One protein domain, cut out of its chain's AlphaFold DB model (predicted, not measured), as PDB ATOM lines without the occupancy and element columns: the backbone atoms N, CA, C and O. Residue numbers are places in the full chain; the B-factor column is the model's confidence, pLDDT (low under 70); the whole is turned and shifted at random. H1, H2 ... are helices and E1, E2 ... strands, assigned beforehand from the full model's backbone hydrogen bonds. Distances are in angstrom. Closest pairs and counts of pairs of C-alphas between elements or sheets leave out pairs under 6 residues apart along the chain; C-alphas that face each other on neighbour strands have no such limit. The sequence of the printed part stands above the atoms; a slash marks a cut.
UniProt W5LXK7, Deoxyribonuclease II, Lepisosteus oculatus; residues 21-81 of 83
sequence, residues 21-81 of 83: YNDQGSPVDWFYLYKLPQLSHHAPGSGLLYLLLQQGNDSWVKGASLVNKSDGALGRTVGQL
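What this domain is: This is residues 21 to 81 of the 83 residues of the protein "Deoxyribonuclease II" of Lepisosteus oculatus (UniProt W5LXK7). Little regular structure is present: a two-stranded hairpin, E1 and E2, is the main piece, its long link making one end of the longest axis, while a long stretch folds back past E2 to the short helix H1. The 61 printed residues run E1, E2, H1; the sheet, order E1 - E2, is antiparallel. The class is mixed, with only 16 residues in named elements. The whole is compact, with a radius of gyration of the C-alphas of 11.7 A, and flat, spanning 35 by 28 by 15 A.

Where its parts are: E1, residues 31 to 35, is 12.9 A long and begins at C-alpha 31 (252.359, 242.269, 378.508). E2, residues 50 to 54, is 12.8 A long. H1, residues 73 to 78, is 8.7 A long and ends at C-alpha 78 (252.440, 229.641, 378.140).

How they stand to each other: E1 and E2 form a hairpin, antiparallel at 168 degrees; N 32 and O 53 are within hydrogen-bond range at 2.7 A. Residues 51 to 52 of E2 also pair antiparallel with residues 61 to 62. The closest C-alphas of E1 and H1, Leu 33 and Leu 74, are 8.0 A apart. In H1 every O i to N i+4 pair is within hydrogen-bond range.

The domain as a whole: The farthest C-alphas, Asp 29 and His 42, are 36.1 A apart. Both links are long, and the printed part has no cut. No printed residue is under 70 in pLDDT.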
ATOM      1  N   TYR A  21     252.623 236.169 383.243       96.69
ATOM      2  CA  TYR A  21     253.746 236.376 384.146       96.69
ATOM      3  C   TYR A  21     254.780 237.245 383.462       96.69
ATOM      4  O   TYR A  21     255.103 237.034 382.293       96.69
ATOM      5  N   ASN A  22     255.327 238.200 384.202       97.00
ATOM      6  CA  ASN A  22     256.455 238.980 383.723       97.00
ATOM      7  C   ASN A  22     257.782 238.216 383.838       97.00
ATOM      8  O   ASN A  22     257.850 237.087 384.329       97.00
ATOM      9  N   ASP A  23     258.865 238.862 383.409       97.44
ATOM     10  CA  ASP A  23     260.214 238.293 383.458       97.44
ATOM     11  C   ASP A  23     260.694 237.958 384.882       97.44
ATOM     12  O   ASP A  23     261.510 237.055 385.053       97.44
ATOM     13  N   GLN A  24     260.163 238.629 385.910       96.12
ATOM     14  CA  GLN A  24     260.474 238.348 387.319       96.12
ATOM     15  C   GLN A  24     259.631 237.203 387.899       96.12
ATOM     16  O   GLN A  24     259.845 236.784 389.034       96.12
ATOM     17  N   GLY A  25     258.679 236.667 387.129       95.50
ATOM     18  CA  GLY A  25     257.762 235.632 387.589       95.50
ATOM     19  C   GLY A  25     256.647 236.143 388.497       95.50
ATOM     20  O   GLY A  25     256.023 235.332 389.180       95.50
ATOM     21  N   SER A  26     256.353 237.442 388.471       95.50
ATOM     22  CA  SER A  26     255.151 237.998 389.097       95.50
ATOM     23  C   SER A  26     253.973 237.957 388.119       95.50
ATOM     24  O   SER A  26     254.182 238.215 386.928       95.50
ATOM     25  N   PRO A  27     252.747 237.670 388.594       95.44
ATOM     26  CA  PRO A  27     251.554 237.792 387.768       95.44
ATOM     27  C   PRO A  27     251.335 239.256 387.364       95.44
ATOM     28  O   PRO A  27     251.590 240.171 388.150       95.44
ATOM     29  N   VAL A  28     250.874 239.467 386.135       95.94
ATOM     30  CA  VAL A  28     250.515 240.771 385.560       95.94
ATOM     31  C   VAL A  28     249.234 240.624 384.746       95.94
ATOM     32  O   VAL A  28     248.941 239.540 384.241       95.94
ATOM     33  N   ASP A  29     248.490 241.714 384.564       95.19
ATOM     34  CA  ASP A  29     247.262 241.666 383.761       95.19
ATOM     35  C   ASP A  29     247.568 241.484 382.265       95.19
ATOM     36  O   ASP A  29     246.845 240.793 381.547       95.19
ATOM     37  N   TRP A  30     248.656 242.096 381.786       97.19
ATOM     38  CA  TRP A  30     249.064 242.052 380.384       97.19
ATOM     39  C   TRP A  30     250.562 242.323 380.201       97.19
ATOM     40  O   TRP A  30     251.205 243.019 380.992       97.19
ATOM     41  N   PHE A  31     251.100 241.816 379.091       98.00
ATOM     42  CA  PHE A  31     252.359 242.269 378.508       98.00
ATOM     43  C   PHE A  31     252.301 242.175 376.976       98.00
ATOM     44  O   PHE A  31     251.586 241.348 376.414       98.00
ATOM     45  N   TYR A  32     253.105 242.991 376.304       98.31
ATOM     46  CA  TYR A  32     253.482 242.844 374.906       98.31
ATOM     47  C   TYR A  32     254.947 242.433 374.820       98.31
ATOM     48  O   TYR A  32     255.802 242.966 375.531       98.31
ATOM     49  N   LEU A  33     255.245 241.514 373.905       98.31
ATOM     50  CA  LEU A  33     256.600 241.069 373.611       98.31
ATOM     51  C   LEU A  33     256.899 241.305 372.133       98.31
ATOM     52  O   LEU A  33     256.189 240.802 371.264       98.31
ATOM     53  N   TYR A  34     257.982 242.025 371.849       98.12
ATOM     54  CA  TYR A  34     258.484 242.220 370.493       98.12
ATOM     55  C   TYR A  34     259.812 241.484 370.322       98.12
ATOM     56  O   TYR A  34     260.844 241.912 370.842       98.12
ATOM     57  N   LYS A  35     259.804 240.366 369.591       97.88
ATOM     58  CA  LYS A  35     261.022 239.603 369.299       97.88
ATOM     59  C   LYS A  35     261.886 240.368 368.302       97.88
ATOM     60  O   LYS A  35     261.428 240.718 367.217       97.88
ATOM     61  N   LEU A  36     263.156 240.563 368.629       96.38
ATOM     62  CA  LEU A  36     264.099 241.205 367.726       96.38
ATOM     63  C   LEU A  36     264.485 240.257 366.571       96.38
ATOM     64  O   LEU A  36     264.502 239.026 366.739       96.38
ATOM     65  N   PRO A  37     264.769 240.799 365.373       94.88
ATOM     66  CA  PRO A  37     265.288 240.012 364.264       94.88
ATOM     67  C   PRO A  37     266.718 239.538 364.556       94.88
ATOM     68  O   PRO A  37     267.396 240.018 365.468       94.88
ATOM     69  N   GLN A  38     267.191 238.581 363.764       94.69
ATOM     70  CA  GLN A  38     268.598 238.204 363.772       94.69
ATOM     71  C   GLN A  38     269.388 239.261 362.993       94.69
ATOM     72  O   GLN A  38     269.305 239.318 361.773       94.69
ATOM     73  N   LEU A  39     270.119 240.124 363.703       83.69
ATOM     74  CA  LEU A  39     270.878 241.233 363.100       83.69
ATOM     75  C   LEU A  39     272.298 240.823 362.677       83.69
ATOM     76  O   LEU A  39     272.927 241.480 361.858       83.69
ATOM     77  N   SER A  40     272.812 239.740 363.260       82.94
ATOM     78  CA  SER A  40     274.123 239.156 362.967       82.94
ATOM     79  C   SER A  40     274.153 237.713 363.461       82.94
ATOM     80  O   SER A  40     273.628 237.425 364.539       82.94
ATOM     81  N   HIS A  41     274.773 236.811 362.702       76.50
ATOM     82  CA  HIS A  41     274.950 235.411 363.102       76.50
ATOM     83  C   HIS A  41     275.960 235.232 364.246       76.50
ATOM     84  O   HIS A  41     275.909 234.224 364.944       76.50
ATOM     85  N   HIS A  42     276.844 236.206 364.469       77.69
ATOM     86  CA  HIS A  42     277.917 236.108 365.463       77.69
ATOM     87  C   HIS A  42     277.554 236.705 366.827       77.69
ATOM     88  O   HIS A  42     278.279 236.496 367.797       77.69
ATOM     89  N   ALA A  43     276.447 237.446 366.925       82.44
ATOM     90  CA  ALA A  43     276.021 238.044 368.185       82.44
ATOM     91  C   ALA A  43     275.290 237.001 369.060       82.44
ATOM     92  O   ALA A  43     274.279 236.439 368.620       82.44
ATOM     93  N   PRO A  44     275.746 236.742 370.303       84.69
ATOM     94  CA  PRO A  44     275.070 235.819 371.210       84.69
ATOM     95  C   PRO A  44     273.602 236.207 371.427       84.69
ATOM     96  O   PRO A  44     273.291 237.355 371.738       84.69
ATOM     97  N   GLY A  45     272.686 235.253 371.246       88.19
ATOM     98  CA  GLY A  45     271.246 235.476 371.432       88.19
ATOM     99  C   GLY A  45     270.563 236.317 370.342       88.19
ATOM    100  O   GLY A  45     269.381 236.631 370.472       88.19
ATOM    101  N   SER A  46     271.264 236.667 369.260       92.38
ATOM    102  CA  SER A  46     270.685 237.345 368.094       92.38
ATOM    103  C   SER A  46     269.448 236.604 367.575       92.38
ATOM    104  O   SER A  46     269.457 235.382 367.444       92.38
ATOM    105  N   GLY A  47     268.358 237.330 367.319       95.06
ATOM    106  CA  GLY A  47     267.075 236.742 366.919       95.06
ATOM    107  C   GLY A  47     266.245 236.119 368.051       95.06
ATOM    108  O   GLY A  47     265.090 235.760 367.807       95.06
ATOM    109  N   LEU A  48     266.796 236.013 369.266       96.88
ATOM    110  CA  LEU A  48     266.121 235.495 370.464       96.88
ATOM    111  C   LEU A  48     265.895 236.562 371.546       96.88
ATOM    112  O   LEU A  48     265.116 236.339 372.469       96.88
ATOM    113  N   LEU A  49     266.564 237.712 371.443       96.88
ATOM    114  CA  LEU A  49     266.298 238.879 372.282       96.88
ATOM    115  C   LEU A  49     264.901 239.447 371.996       96.88
ATOM    116  O   LEU A  49     264.402 239.358 370.872       96.88
ATOM    117  N   TYR A  50     264.294 240.081 372.993       98.00
ATOM    118  CA  TYR A  50     263.014 240.766 372.843       98.00
ATOM    119  C   TYR A  50     262.962 242.064 373.647       98.00
ATOM    120  O   TYR A  50     263.732 242.268 374.590       98.00
ATOM    121  N   LEU A  51     262.040 242.938 373.252       98.44
ATOM    122  CA  LEU A  51     261.563 244.045 374.067       98.44
ATOM    123  C   LEU A  51     260.270 243.629 374.770       98.44
ATOM    124  O   LEU A  51     259.446 242.923 374.186       98.44
ATOM    125  N   LEU A  52     260.103 244.077 376.007       98.50
ATOM    126  CA  LEU A  52     258.933 243.842 376.839       98.50
ATOM    127  C   LEU A  52     258.275 245.182 377.169       98.50
ATOM    128  O   LEU A  52     258.945 246.135 377.564       98.50
ATOM    129  N   LEU A  53     256.959 245.240 377.030       98.62
ATOM    130  CA  LEU A  53     256.128 246.303 377.578       98.62
ATOM    131  C   LEU A  53     255.058 245.636 378.431       98.62
ATOM    132  O   LEU A  53     254.423 244.689 377.990       98.62
ATOM    133  N   GLN A  54     254.867 246.100 379.651       96.94
ATOM    134  CA  GLN A  54     253.966 245.475 380.614       96.94
ATOM    135  C   GLN A  54     253.335 246.542 381.497       96.94
ATOM    136  O   GLN A  54     253.743 247.706 381.469       96.94
ATOM    137  N   GLN A  55     252.385 246.129 382.327       93.12
ATOM    138  CA  GLN A  55     251.830 246.979 383.371       93.12
ATOM    139  C   GLN A  55     252.936 247.616 384.230       93.12
ATOM    140  O   GLN A  55     253.830 246.930 384.726       93.12
ATOM    141  N   GLY A  56     252.864 248.938 384.403       93.12
ATOM    142  CA  GLY A  56     253.835 249.724 385.173       93.12
ATOM    143  C   GLY A  56     255.059 250.202 384.386       93.12
ATOM    144  O   GLY A  56     255.832 250.993 384.917       93.12
ATOM    145  N   ASN A  57     255.239 249.773 383.134       95.75
ATOM    146  CA  ASN A  57     256.282 250.308 382.268       95.75
ATOM    147  C   ASN A  57     255.745 251.471 381.425       95.75
ATOM    148  O   ASN A  57     254.777 251.304 380.686       95.75
ATOM    149  N   ASP A  58     256.454 252.599 381.433       96.06
ATOM    150  CA  ASP A  58     256.134 253.744 380.564       96.06
ATOM    151  C   ASP A  58     256.604 253.543 379.110       96.06
ATOM    152  O   ASP A  58     256.188 254.259 378.200       96.06
ATOM    153  N   SER A  59     257.506 252.585 378.866       97.69
ATOM    154  CA  SER A  59     258.060 252.295 377.539       97.69
ATOM    155  C   SER A  59     258.609 250.869 377.428       97.69
ATOM    156  O   SER A  59     258.674 250.118 378.406       97.69
ATOM    157  N   TRP A  60     258.996 250.485 376.209       98.25
ATOM    158  CA  TRP A  60     259.649 249.209 375.933       98.25
ATOM    159  C   TRP A  60     260.974 249.092 376.686       98.25
ATOM    160  O   TRP A  60     261.865 249.926 376.533       98.25
ATOM    161  N   VAL A  61     261.135 248.004 377.431       97.88
ATOM    162  CA  VAL A  61     262.393 247.650 378.094       97.88
ATOM    163  C   VAL A  61     262.982 246.396 377.470       97.88
ATOM    164  O   VAL A  61     262.285 245.610 376.831       97.88
ATOM    165  N   LYS A  62     264.283 246.179 377.649       97.56
ATOM    166  CA  LYS A  62     264.923 244.931 377.228       97.56
ATOM    167  C   LYS A  62     264.412 243.767 378.086       97.56
ATOM    168  O   LYS A  62     264.392 243.884 379.308       97.56
ATOM    169  N   GLY A  63     264.057 242.653 377.449       97.25
ATOM    170  CA  GLY A  63     263.726 241.410 378.144       97.25
ATOM    171  C   GLY A  63     264.898 240.871 378.969       97.25
ATOM    172  O   GLY A  63     266.061 240.995 378.570       97.25
ATOM    173  N   ALA A  64     264.594 240.264 380.114       96.31
ATOM    174  CA  ALA A  64     265.590 239.709 381.030       96.31
ATOM    175  C   ALA A  64     266.115 238.326 380.598       96.31
ATOM    176  O   ALA A  64     267.139 237.880 381.114       96.31
ATOM    177  N   SER A  65     265.443 237.656 379.656       96.50
ATOM    178  CA  SER A  65     265.829 236.336 379.145       96.50
ATOM    179  C   SER A  65     265.815 236.284 377.611       96.50
ATOM    180  O   SER A  65     265.579 237.278 376.922       96.50
ATOM    181  N   LEU A  66     266.104 235.109 377.054       97.31
ATOM    182  CA  LEU A  66     265.883 234.800 375.646       97.31
ATOM    183  C   LEU A  66     264.467 234.254 375.467       97.31
ATOM    184  O   LEU A  66     263.984 233.469 376.280       97.31
ATOM    185  N   VAL A  67     263.817 234.608 374.360       97.75
ATOM    186  CA  VAL A  67     262.418 234.232 374.083       97.75
ATOM    187  C   VAL A  67     262.183 232.713 374.057       97.75
ATOM    188  O   VAL A  67     261.060 232.261 374.243       97.75
ATOM    189  N   ASN A  68     263.230 231.911 373.840       96.75
ATOM    190  CA  ASN A  68     263.163 230.447 373.807       96.75
ATOM    191  C   ASN A  68     263.442 229.769 375.160       96.75
ATOM    192  O   ASN A  68     263.546 228.543 375.214       96.75
ATOM    193  N   LYS A  69     263.618 230.533 376.240       97.56
ATOM    194  CA  LYS A  69     263.816 230.004 377.592       97.56
ATOM    195  C   LYS A  69     262.498 230.000 378.364       97.56
ATOM    196  O   LYS A  69     261.611 230.817 378.135       97.56
ATOM    197  N   SER A  70     262.379 229.071 379.308       96.69
ATOM    198  CA  SER A  70     261.184 228.915 380.146       96.69
ATOM    199  C   SER A  70     261.097 229.918 381.303       96.69
ATOM    200  O   SER A  70     260.090 229.947 382.002       96.69
ATOM    201  N   ASP A  71     262.153 230.697 381.545       96.88
ATOM    202  CA  ASP A  71     262.300 231.606 382.688       96.88
ATOM    203  C   ASP A  71     261.952 233.074 382.377       96.88
ATOM    204  O   ASP A  71     261.926 233.886 383.302       96.88
ATOM    205  N   GLY A  72     261.644 233.411 381.120       97.19
ATOM    206  CA  GLY A  72     261.108 234.717 380.715       97.19
ATOM    207  C   GLY A  72     259.576 234.767 380.706       97.19
ATOM    208  O   GLY A  72     258.908 233.738 380.844       97.19
ATOM    209  N   ALA A  73     259.013 235.960 380.487       97.56
ATOM    210  CA  ALA A  73     257.570 236.218 380.507       97.56
ATOM    211  C   ALA A  73     256.765 235.243 379.628       97.56
ATOM    212  O   ALA A  73     255.783 234.650 380.081       97.56
ATOM    213  N   LEU A  74     257.224 235.006 378.391       97.56
ATOM    214  CA  LEU A  74     256.577 234.067 377.469       97.56
ATOM    215  C   LEU A  74     256.548 232.650 378.049       97.56
ATOM    216  O   LEU A  74     255.475 232.065 378.175       97.56
ATOM    217  N   GLY A  75     257.715 232.119 378.419       96.94
ATOM    218  CA  GLY A  75     257.869 230.747 378.898       96.94
ATOM    219  C   GLY A  75     257.090 230.464 380.183       96.94
ATOM    220  O   GLY A  75     256.455 229.417 380.294       96.94
ATOM    221  N   ARG A  76     257.071 231.417 381.123       96.50
ATOM    222  CA  ARG A  76     256.275 231.320 382.356       96.50
ATOM    223  C   ARG A  76     254.776 231.349 382.071       96.50
ATOM    224  O   ARG A  76     254.033 230.558 382.644       96.50
ATOM    225  N   THR A  77     254.345 232.218 381.158       96.44
ATOM    226  CA  THR A  77     252.930 232.376 380.803       96.44
ATOM    227  C   THR A  77     252.399 231.136 380.090       96.44
ATOM    228  O   THR A  77     251.526 230.451 380.617       96.44
ATOM    229  N   VAL A  78     252.959 230.775 378.929       96.00
ATOM    230  CA  VAL A  78     252.440 229.641 378.140       96.00
ATOM    231  C   VAL A  78     252.765 228.293 378.774       96.00
ATOM    232  O   VAL A  78     252.043 227.325 378.563       96.00
ATOM    233  N   GLY A  79     253.811 228.221 379.601       95.00
ATOM    234  CA  GLY A  79     254.181 227.007 380.320       95.00
ATOM    235  C   GLY A  79     253.126 226.532 381.320       95.00
ATOM    236  O   GLY A  79     253.191 225.383 381.727       95.00
ATOM    237  N   GLN A  80     252.160 227.365 381.710       93.25
ATOM    238  CA  GLN A  80     251.013 226.925 382.515       93.25
ATOM    239  C   GLN A  80     249.989 226.121 381.700       93.25
ATOM    240  O   GLN A  80     249.256 225.328 382.274       93.25
ATOM    241  N   LEU A  81     249.921 226.340 380.381       91.00
ATOM    242  CA  LEU A  81     248.897 225.761 379.503       91.00
ATOM    243  C   LEU A  81     249.271 224.383 378.952       91.00
ATOM    244  O   LEU A  81     248.391 223.615 378.578       91.00
TER     245      LEU A  81